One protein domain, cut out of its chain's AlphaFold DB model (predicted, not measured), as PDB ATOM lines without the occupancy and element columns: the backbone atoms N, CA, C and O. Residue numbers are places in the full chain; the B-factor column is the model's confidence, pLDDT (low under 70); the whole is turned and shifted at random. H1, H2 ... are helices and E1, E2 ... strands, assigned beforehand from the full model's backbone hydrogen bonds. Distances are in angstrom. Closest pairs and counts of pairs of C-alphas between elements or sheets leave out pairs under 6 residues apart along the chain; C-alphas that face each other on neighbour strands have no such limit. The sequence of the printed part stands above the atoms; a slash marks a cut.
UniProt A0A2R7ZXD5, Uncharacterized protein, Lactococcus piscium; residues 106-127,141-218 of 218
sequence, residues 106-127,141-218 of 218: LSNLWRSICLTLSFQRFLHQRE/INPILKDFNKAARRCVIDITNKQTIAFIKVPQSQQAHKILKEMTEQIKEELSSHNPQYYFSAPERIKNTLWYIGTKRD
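This is residues 106 to 127 and 141 to 218 of the 218 residues of an uncharacterized protein of Lactococcus piscium (UniProt A0A2R7ZXD5). A small, twisted antiparallel sheet forms a wall, with E2 and E5 as its long strands, E1 along E2's far side and the short strands E3 and E4 beside opposite ends of E5. Helices H1 and H4 cover parts of one face, H1 over the E1 edge and H4 over E5, while H2 and H3 touch each other at the end of the wall where E2 finishes. Along the chain, the 100 residues of the printed part hold four named helices and five named strands, H1 and H2, then E1 and E2, then H3 and H4, then E3, E4 and E5; the class is mixed, helices and strands, and the sheet is branched, with E5 the antiparallel neighbour of E2, of E3 and of E4, and E1 the antiparallel neighbour of E2. The whole is compact, with a radius of gyration of the C-alphas of 13.4 A, but elongated in outline, spanning 43 by 24 by 21 A.

E5, residues 209 to 216, has E2, residues 163 to 169, on one side, antiparallel at 167 degrees, with N 166 and O 212 2.9 A apart. On the other side of E5 are E3, residues 198 to 200, with N 199 and O 215 2.8 A apart, and E4, residues 204 to 206, with N 204 and O 211 2.8 A apart; both are antiparallel to E5, and E4 and E5 form a hairpin. E1, residues 156 to 159, forms a hairpin with E2, with N 158 and O 165 2.8 A apart. H1, residues 106 to 122, is on the sheet at a height of 4.7 A, only just over E1, with 3 of its C-alphas falling on it; the closest C-alphas are those of Thr 116 and Ile 157, 5.0 A apart. H4, residues 184 to 194, is on the same face at a height of 9.1 A, over E5 and slantwise to it at 36 degrees on the local plane; their closest C-alphas, Lys 188 and Tyr 212, are 7.5 A apart. H2, residues 143 to 152, only grazes the sheet and touches H3, residues 174 to 182, at a steep tilt of 51 degrees, the C-alphas of Phe 148 and Ala 176 being closest at 5.0 A. H3 and H4 meet only through their link. In H1, H2, H3 and H4 every O i to N i+4 pair is within hydrogen-bond range.

E5 is 22.6 A long from first to last C-alpha and E2 19.6 A. H1 is 24.3 A long, from C-alpha 106 at (203.228, 250.649, 185.365); H4 is 15.7 A and H2 14.1 A. E5 ends at C-alpha 216, (198.877, 260.096, 171.462).

The C-alphas farthest apart, Ile 141 and Asp 218, are 46.1 A apart. Residues 128 to 140 are not printed, and C-alphas 127 and 141 are 7.8 A apart across this cut. The links printed whole are tight. The mean pLDDT of the printed part is 90.4; residues 127, 141 and 218 are under 70.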
ATOM      1  N   LEU A 106     203.245 252.116 185.261       91.75
ATOM      2  CA  LEU A 106     203.228 250.649 185.365       91.75
ATOM      3  C   LEU A 106     202.040 250.015 184.629       91.75
ATOM      4  O   LEU A 106     202.153 248.901 184.122       91.75
ATOM      5  N   SER A 107     200.925 250.738 184.505       91.00
ATOM      6  CA  SER A 107     199.788 250.291 183.693       91.00
ATOM      7  C   SER A 107     200.192 250.120 182.225       91.00
ATOM      8  O   SER A 107     199.849 249.120 181.594       91.00
ATOM      9  N   ASN A 108     201.016 251.029 181.694       92.31
ATOM     10  CA  ASN A 108     201.542 250.915 180.335       92.31
ATOM     11  C   ASN A 108     202.474 249.711 180.160       92.31
ATOM     12  O   ASN A 108     202.439 249.081 179.103       92.31
ATOM     13  N   LEU A 109     203.248 249.332 181.184       92.56
ATOM     14  CA  LEU A 109     204.048 248.103 181.147       92.56
ATOM     15  C   LEU A 109     203.151 246.867 181.009       92.56
ATOM     16  O   LEU A 109     203.365 246.045 180.117       92.56
ATOM     17  N   TRP A 110     202.112 246.765 181.842       91.50
ATOM     18  CA  TRP A 110     201.149 245.664 181.763       91.50
ATOM     19  C   TRP A 110     200.453 245.613 180.398       91.50
ATOM     20  O   TRP A 110     200.434 244.570 179.742       91.50
ATOM     21  N   ARG A 111     199.966 246.762 179.912       93.81
ATOM     22  CA  ARG A 111     199.341 246.873 178.586       93.81
ATOM     23  C   ARG A 111     200.299 246.472 177.464       93.81
ATOM     24  O   ARG A 111     199.883 245.747 176.565       93.81
ATOM     25  N   SER A 112     201.568 246.875 177.535       94.81
ATOM     26  CA  SER A 112     202.601 246.504 176.556       94.81
ATOM     27  C   SER A 112     202.795 244.989 176.492       94.81
ATOM     28  O   SER A 112     202.828 244.409 175.406       94.81
ATOM     29  N   ILE A 113     202.850 244.320 177.650       94.44
ATOM     30  CA  ILE A 113     202.967 242.857 177.735       94.44
ATOM     31  C   ILE A 113     201.724 242.180 177.143       94.44
ATOM     32  O   ILE A 113     201.848 241.357 176.232       94.44
ATOM     33  N   CYS A 114     200.528 242.537 177.622       94.31
ATOM     34  CA  CYS A 114     199.274 241.929 177.173       94.31
ATOM     35  C   CYS A 114     199.054 242.116 175.672       94.31
ATOM     36  O   CYS A 114     198.746 241.151 174.967       94.31
ATOM     37  N   LEU A 115     199.255 243.338 175.172       94.19
ATOM     38  CA  LEU A 115     199.064 243.639 173.763       94.19
ATOM     39  C   LEU A 115     200.117 242.941 172.903       94.19
ATOM     40  O   LEU A 115     199.760 242.367 171.882       94.19
ATOM     41  N   THR A 116     201.378 242.875 173.344       96.00
ATOM     42  CA  THR A 116     202.412 242.088 172.653       96.00
ATOM     43  C   THR A 116     201.995 240.624 172.493       96.00
ATOM     44  O   THR A 116     202.118 240.058 171.405       96.00
ATOM     45  N   LEU A 117     201.484 239.994 173.554       94.25
ATOM     46  CA  LEU A 117     201.039 238.597 173.508       94.25
ATOM     47  C   LEU A 117     199.776 238.408 172.661       94.25
ATOM     48  O   LEU A 117     199.639 237.390 171.980       94.25
ATOM     49  N   SER A 118     198.843 239.362 172.697       93.88
ATOM     50  CA  SER A 118     197.669 239.364 171.818       93.88
ATOM     51  C   SER A 118     198.092 239.457 170.352       93.88
ATOM     52  O   SER A 118     197.729 238.612 169.539       93.88
ATOM     53  N   PHE A 119     198.982 240.396 170.038       94.75
ATOM     54  CA  PHE A 119     199.427 240.656 168.677       94.75
ATOM     55  C   PHE A 119     200.262 239.514 168.093       94.75
ATOM     56  O   PHE A 119     200.108 239.154 166.930       94.75
ATOM     57  N   GLN A 120     201.106 238.872 168.908       94.44
ATOM     58  CA  GLN A 120     201.812 237.653 168.501       94.44
ATOM     59  C   GLN A 120     200.846 236.515 168.134       94.44
ATOM     60  O   GLN A 120     201.180 235.708 167.267       94.44
ATOM     61  N   ARG A 121     199.674 236.436 168.785       92.88
ATOM     62  CA  ARG A 121     198.625 235.459 168.454       92.88
ATOM     63  C   ARG A 121     197.852 235.861 167.202       92.88
ATOM     64  O   ARG A 121     197.632 234.999 166.363       92.88
ATOM     65  N   PHE A 122     197.506 237.138 167.060       93.25
ATOM     66  CA  PHE A 122     196.870 237.689 165.859       93.25
ATOM     67  C   PHE A 122     197.713 237.441 164.601       93.25
ATOM     68  O   PHE A 122     197.222 236.921 163.605       93.25
ATOM     69  N   LEU A 123     199.018 237.719 164.674       92.88
ATOM     70  CA  LEU A 123     199.953 237.462 163.582       92.88
ATOM     71  C   LEU A 123     200.222 235.970 163.344       92.88
ATOM     72  O   LEU A 123     200.957 235.635 162.423       92.88
ATOM     73  N   HIS A 124     199.744 235.050 164.178       92.25
ATOM     74  CA  HIS A 124     200.061 233.641 163.998       92.25
ATOM     75  C   HIS A 124     199.205 233.034 162.881       92.25
ATOM     76  O   HIS A 124     198.005 232.827 163.047       92.25
ATOM     77  N   GLN A 125     199.836 232.688 161.759       86.31
ATOM     78  CA  GLN A 125     199.171 232.035 160.636       86.31
ATOM     79  C   GLN A 125     199.061 230.536 160.900       86.31
ATOM     80  O   GLN A 125     200.065 229.859 161.145       86.31
ATOM     81  N   ARG A 126     197.836 230.014 160.846       81.50
ATOM     82  CA  ARG A 126     197.570 228.573 160.889       81.50
ATOM     83  C   ARG A 126     197.465 228.058 159.464       81.50
ATOM     84  O   ARG A 126     196.954 228.753 158.592       81.50
ATOM     85  N   GLU A 127     197.920 226.833 159.231       68.31
ATOM     86  CA  GLU A 127     197.588 226.149 157.986       68.31
ATOM     87  C   GLU A 127     196.075 226.000 157.910       68.31
ATOM     88  O   GLU A 127     195.450 225.395 158.786       68.31
ATOM     89  N   ILE A 141     204.661 220.994 157.992       61.16
ATOM     90  CA  ILE A 141     204.439 222.410 158.287       61.16
ATOM     91  C   ILE A 141     205.152 223.210 157.199       61.16
ATOM     92  O   ILE A 141     206.382 223.139 157.085       61.16
ATOM     93  N   ASN A 142     204.382 223.953 156.413       81.62
ATOM     94  CA  ASN A 142     204.841 224.733 155.291       81.62
ATOM     95  C   ASN A 142     206.004 225.616 155.778       81.62
ATOM     96  O   ASN A 142     205.816 226.457 156.672       81.62
ATOM     97  N   PRO A 143     207.222 225.436 155.235       85.56
ATOM     98  CA  PRO A 143     208.407 226.142 155.715       85.56
ATOM     99  C   PRO A 143     208.248 227.667 155.632       85.56
ATOM    100  O   PRO A 143     208.815 228.383 156.460       85.56
ATOM    101  N   ILE A 144     207.415 228.156 154.707       87.06
ATOM    102  CA  ILE A 144     207.051 229.568 154.560       87.06
ATOM    103  C   ILE A 144     206.287 230.052 155.797       87.06
ATOM    104  O   ILE A 144     206.664 231.051 156.412       87.06
ATOM    105  N   LEU A 145     205.240 229.325 156.204       89.88
ATOM    106  CA  LEU A 145     204.436 229.667 157.381       89.88
ATOM    107  C   LEU A 145     205.245 229.521 158.668       89.88
ATOM    108  O   LEU A 145     205.104 230.333 159.582       89.88
ATOM    109  N   LYS A 146     206.145 228.536 158.739       91.12
ATOM    110  CA  LYS A 146     207.077 228.386 159.864       91.12
ATOM    111  C   LYS A 146     207.997 229.602 160.004       91.12
ATOM    112  O   LYS A 146     208.174 230.093 161.121       91.12
ATOM    113  N   ASP A 147     208.571 230.091 158.904       91.94
ATOM    114  CA  ASP A 147     209.414 231.293 158.901       91.94
ATOM    115  C   ASP A 147     208.611 232.552 159.267       91.94
ATOM    116  O   ASP A 147     209.017 233.314 160.151       91.94
ATOM    117  N   PHE A 148     207.417 232.714 158.690       94.12
ATOM    118  CA  PHE A 148     206.505 233.804 159.044       94.12
ATOM    119  C   PHE A 148     206.164 233.801 160.541       94.12
ATOM    120  O   PHE A 148     206.394 234.784 161.244       94.12
ATOM    121  N   ASN A 149     205.710 232.662 161.067       94.19
ATOM    122  CA  ASN A 149     205.340 232.501 162.471       94.19
ATOM    123  C   ASN A 149     206.524 232.700 163.421       94.19
ATOM    124  O   ASN A 149     206.370 233.247 164.518       94.19
ATOM    125  N   LYS A 150     207.729 232.294 163.008       92.94
ATOM    126  CA  LYS A 150     208.962 232.567 163.755       92.94
ATOM    127  C   LYS A 150     209.227 234.069 163.852       92.94
ATOM    128  O   LYS A 150     209.674 234.516 164.907       92.94
ATOM    129  N   ALA A 151     208.962 234.838 162.797       93.38
ATOM    130  CA  ALA A 151     209.087 236.292 162.809       93.38
ATOM    131  C   ALA A 151     207.968 236.963 163.630       93.38
ATOM    132  O   ALA A 151     208.269 237.799 164.484       93.38
ATOM    133  N   ALA A 152     206.716 236.522 163.466       93.56
ATOM    134  CA  ALA A 152     205.546 236.990 164.214       93.56
ATOM    135  C   ALA A 152     205.732 236.868 165.735       93.56
ATOM    136  O   ALA A 152     205.504 237.824 166.472       93.56
ATOM    137  N   ARG A 153     206.279 235.738 166.217       92.75
ATOM    138  CA  ARG A 153     206.605 235.512 167.644       92.75
ATOM    139  C   ARG A 153     207.634 236.488 168.228       92.75
ATOM    140  O   ARG A 153     207.817 236.506 169.448       92.75
ATOM    141  N   ARG A 154     208.346 237.239 167.377       92.69
ATOM    142  CA  ARG A 154     209.316 238.279 167.757       92.69
ATOM    143  C   ARG A 154     208.744 239.693 167.692       92.69
ATOM    144  O   ARG A 154     209.505 240.640 167.878       92.69
ATOM    145  N   CYS A 155     207.452 239.837 167.407       94.25
ATOM    146  CA  CYS A 155     206.775 241.118 167.506       94.25
ATOM    147  C   CYS A 155     206.743 241.594 168.965       94.25
ATOM    148  O   CYS A 155     206.532 240.782 169.865       94.25
ATOM    149  N   VAL A 156     206.962 242.887 169.196       95.94
ATOM    150  CA  VAL A 156     206.857 243.523 170.515       95.94
ATOM    151  C   VAL A 156     206.144 244.854 170.360       95.94
ATOM    152  O   VAL A 156     206.471 245.614 169.453       95.94
ATOM    153  N   ILE A 157     205.192 245.139 171.238       94.81
ATOM    154  CA  ILE A 157     204.494 246.419 171.290       94.81
ATOM    155  C   ILE A 157     204.831 247.093 172.610       94.81
ATOM    156  O   ILE A 157     204.629 246.520 173.678       94.81
ATOM    157  N   ASP A 158     205.358 248.304 172.511       94.56
ATOM    158  CA  ASP A 158     205.714 249.157 173.631       94.56
ATOM    159  C   ASP A 158     204.780 250.364 173.666       94.56
ATOM    160  O   ASP A 158     204.801 251.203 172.767       94.56
ATOM    161  N   ILE A 159     203.940 250.433 174.689       92.81
ATOM    162  CA  ILE A 159     203.028 251.544 174.934       92.81
ATOM    163  C   ILE A 159     203.667 252.419 176.001       92.81
ATOM    164  O   ILE A 159     204.073 251.925 177.048       92.81
ATOM    165  N   THR A 160     203.716 253.720 175.757       91.44
ATOM    166  CA  THR A 160     204.117 254.736 176.735       91.44
ATOM    167  C   THR A 160     203.090 255.863 176.742       91.44
ATOM    168  O   THR A 160     202.295 256.006 175.809       91.44
ATOM    169  N   ASN A 161     203.142 256.732 177.747       88.31
ATOM    170  CA  ASN A 161     202.289 257.919 177.818       88.31
ATOM    171  C   ASN A 161     202.452 258.871 176.620       88.31
ATOM    172  O   ASN A 161     201.538 259.644 176.350       88.31
ATOM    173  N   LYS A 162     203.589 258.822 175.913       86.81
ATOM    174  CA  LYS A 162     203.889 259.698 174.768       86.81
ATOM    175  C   LYS A 162     203.530 259.052 173.433       86.81
ATOM    176  O   LYS A 162     202.966 259.695 172.554       86.81
ATOM    177  N   GLN A 163     203.872 257.777 173.279       90.44
ATOM    178  CA  GLN A 163     203.756 257.065 172.011       90.44
ATOM    179  C   GLN A 163     203.576 255.560 172.206       90.44
ATOM    180  O   GLN A 163     203.979 255.000 173.226       90.44
ATOM    181  N   THR A 164     203.036 254.909 171.183       91.88
ATOM    182  CA  THR A 164     202.988 253.454 171.048       91.88
ATOM    183  C   THR A 164     203.893 253.031 169.901       91.88
ATOM    184  O   THR A 164     203.786 253.558 168.800       91.88
ATOM    185  N   ILE A 165     204.782 252.072 170.133       92.44
ATOM    186  CA  ILE A 165     205.685 251.535 169.119       92.44
ATOM    187  C   ILE A 165     205.383 250.053 168.935       92.44
ATOM    188  O   ILE A 165     205.555 249.269 169.865       92.44
ATOM    189  N   ALA A 166     205.006 249.646 167.725       93.31
ATOM    190  CA  ALA A 166     204.956 248.239 167.351       93.31
ATOM    191  C   ALA A 166     206.200 247.871 166.542       93.31
ATOM    192  O   ALA A 166     206.460 248.417 165.471       93.31
ATOM    193  N   PHE A 167     206.960 246.917 167.061       94.19
ATOM    194  CA  PHE A 167     208.133 246.331 166.439       94.19
ATOM    195  C   PHE A 167     207.767 244.970 165.849       94.19
ATOM    196  O   PHE A 167     207.337 244.080 166.581       94.19
ATOM    197  N   ILE A 168     207.990 244.764 164.550       93.62
ATOM    198  CA  ILE A 168     207.758 243.477 163.879       93.62
ATOM    199  C   ILE A 168     209.032 243.044 163.151       93.62
ATOM    200  O   ILE A 168     209.632 243.793 162.380       93.62
ATOM    201  N   LYS A 169     209.482 241.808 163.390       93.50
ATOM    202  CA  LYS A 169     210.605 241.207 162.657       93.50
ATOM    203  C   LYS A 169     210.145 240.887 161.233       93.50
ATOM    204  O   LYS A 169     209.107 240.261 161.059       93.50
ATOM    205  N   VAL A 170     210.936 241.253 160.230       93.75
ATOM    206  CA  VAL A 170     210.672 240.828 158.853       93.75
ATOM    207  C   VAL A 170     211.136 239.363 158.670       93.75
ATOM    208  O   VAL A 170     212.248 239.031 159.106       93.75
ATOM    209  N   PRO A 171     210.293 238.474 158.097       92.75
ATOM    210  CA  PRO A 171     210.660 237.091 157.775       92.75
ATOM    211  C   PRO A 171     211.857 237.000 156.824       92.75
ATOM    212  O   PRO A 171     212.143 237.947 156.092       92.75
ATOM    213  N   GLN A 172     212.573 235.872 156.844       90.38
ATOM    214  CA  GLN A 172     213.790 235.707 156.039       90.38
ATOM    215  C   GLN A 172     213.478 235.364 154.579       90.38
ATOM    216  O   GLN A 172     214.142 235.862 153.673       90.38
ATOM    217  N   SER A 173     212.476 234.519 154.355       91.88
ATOM    218  CA  SER A 173     212.049 234.101 153.024       91.88
ATOM    219  C   SER A 173     211.187 235.170 152.351       91.88
ATOM    220  O   SER A 173     210.374 235.845 152.987       91.88
ATOM    221  N   GLN A 174     211.331 235.308 151.030       89.88
ATOM    222  CA  GLN A 174     210.548 236.271 150.245       89.88
ATOM    223  C   GLN A 174     209.042 235.989 150.313       89.88
ATOM    224  O   GLN A 174     208.246 236.918 150.417       89.88
ATOM    225  N   GLN A 175     208.648 234.714 150.303       89.19
ATOM    226  CA  GLN A 175     207.243 234.316 150.386       89.19
ATOM    227  C   GLN A 175     206.636 234.686 151.747       89.19
ATOM    228  O   GLN A 175     205.572 235.296 151.785       89.19
ATOM    229  N   ALA A 176     207.336 234.442 152.861       91.06
ATOM    230  CA  ALA A 176     206.868 234.887 154.174       91.06
ATOM    231  C   ALA A 176     206.866 236.421 154.288       91.06
ATOM    232  O   ALA A 176     205.990 237.005 154.925       91.06
ATOM    233  N   HIS A 177     207.816 237.101 153.640       92.69
ATOM    234  CA  HIS A 177     207.809 238.558 153.569       92.69
ATOM    235  C   HIS A 177     206.591 239.105 152.813       92.69
ATOM    236  O   HIS A 177     206.034 240.123 153.227       92.69
ATOM    237  N   LYS A 178     206.150 238.426 151.747       92.25
ATOM    238  CA  LYS A 178     204.931 238.779 151.011       92.25
ATOM    239  C   LYS A 178     203.695 238.701 151.912       92.25
ATOM    240  O   LYS A 178     202.945 239.669 151.951       92.25
ATOM    241  N   ILE A 179     203.574 237.642 152.721       92.38
ATOM    242  CA  ILE A 179     202.503 237.506 153.727       92.38
ATOM    243  C   ILE A 179     202.514 238.702 154.693       92.38
ATOM    244  O   ILE A 179     201.483 239.326 154.925       92.38
ATOM    245  N   LEU A 180     203.689 239.088 155.213       93.38
ATOM    246  CA  LEU A 180     203.790 240.262 156.091       93.38
ATOM    247  C   LEU A 180     203.331 241.547 155.390       93.38
ATOM    248  O   LEU A 180     202.671 242.377 156.008       93.38
ATOM    249  N   LYS A 181     203.698 241.717 154.115       92.19
ATOM    250  CA  LYS A 181     203.326 242.892 153.325       92.19
ATOM    251  C   LYS A 181     201.810 242.970 153.136       92.19
ATOM    252  O   LYS A 181     201.255 244.044 153.329       92.19
ATOM    253  N   GLU A 182     201.160 241.853 152.824       93.25
ATOM    254  CA  GLU A 182     199.702 241.764 152.657       93.25
ATOM    255  C   GLU A 182     198.949 242.076 153.963       93.25
ATOM    256  O   GLU A 182     197.920 242.740 153.936       93.25
ATOM    257  N   MET A 183     199.499 241.702 155.125       92.75
ATOM    258  CA  MET A 183     198.884 241.975 156.435       92.75
ATOM    259  C   MET A 183     199.078 243.410 156.954       92.75
ATOM    260  O   MET A 183     198.572 243.744 158.021       92.75
ATOM    261  N   THR A 184     199.826 244.263 156.256       92.75
ATOM    262  CA  THR A 184     200.236 245.593 156.750       92.75
ATOM    263  C   THR A 184     199.057 246.476 157.177       92.75
ATOM    264  O   THR A 184     199.109 247.120 158.226       92.75
ATOM    265  N   GLU A 185     197.990 246.505 156.380       91.31
ATOM    266  CA  GLU A 185     196.801 247.316 156.667       91.31
ATOM    267  C   GLU A 185     196.023 246.761 157.860       91.31
ATOM    268  O   GLU A 185     195.738 247.502 158.798       91.31
ATOM    269  N   GLN A 186     195.805 245.443 157.890       92.62
ATOM    270  CA  GLN A 186     195.157 244.747 159.009       92.62
ATOM    271  C   GLN A 186     195.934 244.935 160.319       92.62
ATOM    272  O   GLN A 186     195.351 245.153 161.373       92.62
ATOM    273  N   ILE A 187     197.269 244.908 160.258       93.19
ATOM    274  CA  ILE A 187     198.149 245.190 161.398       93.19
ATOM    275  C   ILE A 187     197.914 246.605 161.924       93.19
ATOM    276  O   ILE A 187     197.814 246.802 163.135       93.19
ATOM    277  N   LYS A 188     197.841 247.597 161.031       92.56
ATOM    278  CA  LYS A 188     197.602 248.991 161.419       92.56
ATOM    279  C   LYS A 188     196.216 249.171 162.039       92.56
ATOM    280  O   LYS A 188     196.087 249.891 163.032       92.56
ATOM    281  N   GLU A 189     195.205 248.534 161.463       92.50
ATOM    282  CA  GLU A 189     193.835 248.550 161.972       92.50
ATOM    283  C   GLU A 189     193.762 247.931 163.370       92.50
ATOM    284  O   GLU A 189     193.280 248.577 164.299       92.50
ATOM    285  N   GLU A 190     194.359 246.754 163.558       92.94
ATOM    286  CA  GLU A 190     194.388 246.040 164.836       92.94
ATOM    287  C   GLU A 190     195.143 246.818 165.929       92.94
ATOM    288  O   GLU A 190     194.735 246.867 167.092       92.94
ATOM    289  N   LEU A 191     196.238 247.492 165.562       91.94
ATOM    290  CA  LEU A 191     196.952 248.392 166.470       91.94
ATOM    291  C   LEU A 191     196.097 249.601 166.869       91.94
ATOM    292  O   LEU A 191     196.117 250.005 168.035       91.94
ATOM    293  N   SER A 192     195.352 250.165 165.917       91.38
ATOM    294  CA  SER A 192     194.492 251.333 166.134       91.38
ATOM    295  C   SER A 192     193.262 250.984 166.975       91.38
ATOM    296  O   SER A 192     192.901 251.757 167.862       91.38
ATOM    297  N   SER A 193     192.662 249.809 166.758       91.31
ATOM    298  CA  SER A 193     191.492 249.326 167.501       91.31
ATOM    299  C   SER A 193     191.809 249.109 168.984       91.31
ATOM    300  O   SER A 193     191.049 249.533 169.854       91.31
ATOM    301  N   HIS A 194     192.981 248.545 169.289       87.25
ATOM    302  CA  HIS A 194     193.434 248.310 170.664       87.25
ATOM    303  C   HIS A 194     193.976 249.566 171.365       87.25
ATOM    304  O   HIS A 194     194.136 249.578 172.589       87.25
ATOM    305  N   ASN A 195     194.280 250.628 170.612       87.94
ATOM    306  CA  ASN A 195     194.860 251.865 171.135       87.94
ATOM    307  C   ASN A 195     194.125 253.095 170.574       87.94
ATOM    308  O   ASN A 195     194.742 253.917 169.893       87.94
ATOM    309  N   PRO A 196     192.832 253.284 170.906       84.69
ATOM    310  CA  PRO A 196     192.011 254.357 170.333       84.69
ATOM    311  C   PRO A 196     192.520 255.761 170.684       84.69
ATOM    312  O   PRO A 196     192.194 256.729 170.009       84.69
ATOM    313  N   GLN A 197     193.347 255.877 171.725       86.94
ATOM    314  CA  GLN A 197     193.985 257.123 172.151       86.94
ATOM    315  C   GLN A 197     195.225 257.492 171.325       86.94
ATOM    316  O   GLN A 197     195.892 258.464 171.664       86.94
ATOM    317  N   TYR A 198     195.570 256.736 170.278       87.12
ATOM    318  CA  TYR A 198     196.760 256.977 169.461       87.12
ATOM    319  C   TYR A 198     196.406 257.044 167.964       87.12
ATOM    320  O   TYR A 198     195.446 256.423 167.503       87.12
ATOM    321  N   TYR A 199     197.183 257.809 167.194       85.94
ATOM    322  CA  TYR A 199     197.148 257.844 165.729       85.94
ATOM    323  C   TYR A 199     198.387 257.159 165.161       85.94
ATOM    324  O   TYR A 199     199.503 257.620 165.387       85.94
ATOM    325  N   PHE A 200     198.196 256.070 164.412       89.25
ATOM    326  CA  PHE A 200     199.297 255.317 163.812       89.25
ATOM    327  C   PHE A 200     199.717 255.872 162.448       89.25
ATOM    328  O   PHE A 200     198.900 256.027 161.530       89.25
ATOM    329  N   SER A 201     201.021 256.097 162.296       83.00
ATOM    330  CA  SER A 201     201.658 256.461 161.033       83.00
ATOM    331  C   SER A 201     201.617 255.315 160.012       83.00
ATOM    332  O   SER A 201     201.194 254.190 160.297       83.00
ATOM    333  N   ALA A 202     202.076 255.593 158.791       86.44
ATOM    334  CA  ALA A 202     202.456 254.534 157.862       86.44
ATOM    335  C   ALA A 202     203.600 253.683 158.459       86.44
ATOM    336  O   ALA A 202     204.396 254.206 159.251       86.44
ATOM    337  N   PRO A 203     203.686 252.391 158.104       89.69
ATOM    338  CA  PRO A 203     204.770 251.529 158.553       89.69
ATOM    339  C   PRO A 203     206.121 252.001 158.012       89.69
ATOM    340  O   PRO A 203     206.264 252.293 156.825       89.69
ATOM    341  N   GLU A 204     207.143 251.988 158.860       89.75
ATOM    342  CA  GLU A 204     208.516 252.315 158.480       89.75
ATOM    343  C   GLU A 204     209.390 251.059 158.530       89.75
ATOM    344  O   GLU A 204     209.460 250.349 159.539       89.75
ATOM    345  N   ARG A 205     210.075 250.752 157.424       86.94
ATOM    346  CA  ARG A 205     211.020 249.634 157.376       86.94
ATOM    347  C   ARG A 205     212.416 250.119 157.734       86.94
ATOM    348  O   ARG A 205     213.014 250.901 157.004       86.94
ATOM    349  N   ILE A 206     212.981 249.550 158.794       86.56
ATOM    350  CA  ILE A 206     214.366 249.788 159.203       86.56
ATOM    351  C   ILE A 206     215.093 248.442 159.191       86.56
ATOM    352  O   ILE A 206     214.828 247.561 160.014       86.56
ATOM    353  N   LYS A 207     216.018 248.251 158.242       86.06
ATOM    354  CA  LYS A 207     216.742 246.982 158.032       86.06
ATOM    355  C   LYS A 207     215.768 245.788 157.890       86.06
ATOM    356  O   LYS A 207     214.928 245.757 156.991       86.06
ATOM    357  N   ASN A 208     215.874 244.800 158.782       87.62
ATOM    358  CA  ASN A 208     215.054 243.583 158.801       87.62
ATOM    359  C   ASN A 208     213.873 243.678 159.791       87.62
ATOM    360  O   ASN A 208     213.528 242.700 160.466       87.62
ATOM    361  N   THR A 209     213.335 244.884 159.980       90.62
ATOM    362  CA  THR A 209     212.280 245.176 160.959       90.62
ATOM    363  C   THR A 209     211.302 246.203 160.399       90.62
ATOM    364  O   THR A 209     211.708 247.098 159.658       90.62
ATOM    365  N   LEU A 210     210.027 246.039 160.732       92.56
ATOM    366  CA  LEU A 210     208.923 246.912 160.358       92.56
ATOM    367  C   LEU A 210     208.382 247.568 161.630       92.56
ATOM    368  O   LEU A 210     208.187 246.881 162.636       92.56
ATOM    369  N   TRP A 211     208.179 248.877 161.579       92.69
ATOM    370  CA  TRP A 211     207.816 249.698 162.725       92.69
ATOM    371  C   TRP A 211     206.504 250.419 162.465       92.69
ATOM    372  O   TRP A 211     206.324 250.990 161.393       92.69
ATOM    373  N   TYR A 212     205.624 250.434 163.460       92.81
ATOM    374  CA  TYR A 212     204.451 251.305 163.484       92.81
ATOM    375  C   TYR A 212     204.573 252.219 164.690       92.81
ATOM    376  O   TYR A 212     204.833 251.743 165.797       92.81
ATOM    377  N   ILE A 213     204.395 253.518 164.471       91.19
ATOM    378  CA  ILE A 213     204.504 254.528 165.518       91.19
ATOM    379  C   ILE A 213     203.136 255.184 165.659       91.19
ATOM    380  O   ILE A 213     202.589 255.718 164.696       91.19
ATOM    381  N   GLY A 214     202.576 255.088 166.856       90.31
ATOM    382  CA  GLY A 214     201.350 255.745 167.267       90.31
ATOM    383  C   GLY A 214     201.664 256.937 168.158       90.31
ATOM    384  O   GLY A 214     202.234 256.744 169.230       90.31
ATOM    385  N   THR A 215     201.284 258.150 167.767       89.12
ATOM    386  CA  THR A 215     201.355 259.331 168.644       89.12
ATOM    387  C   THR A 215     200.045 259.486 169.400       89.12
ATOM    388  O   THR A 215     198.983 259.182 168.854       89.12
ATOM    389  N   LYS A 216     200.097 259.892 170.672       87.69
ATOM    390  CA  LYS A 216     198.877 260.096 171.462       87.69
ATOM    391  C   LYS A 216     198.019 261.200 170.822       87.69
ATOM    392  O   LYS A 216     198.567 262.140 170.257       87.69
ATOM    393  N   ARG A 217     196.694 261.039 170.851       82.88
ATOM    394  CA  ARG A 217     195.751 262.081 170.426       82.88
ATOM    395  C   ARG A 217     195.793 263.206 171.457       82.88
ATOM    396  O   ARG A 217     195.677 262.908 172.648       82.88
ATOM    397  N   ASP A 218     195.999 264.428 170.982       69.25
ATOM    398  CA  ASP A 218     195.867 265.648 171.783       69.25
ATOM    399  C   ASP A 218     194.402 265.896 172.170       69.25
ATOM    400  O   ASP A 218     193.511 265.572 171.344       69.25
TER     401      ASP A 218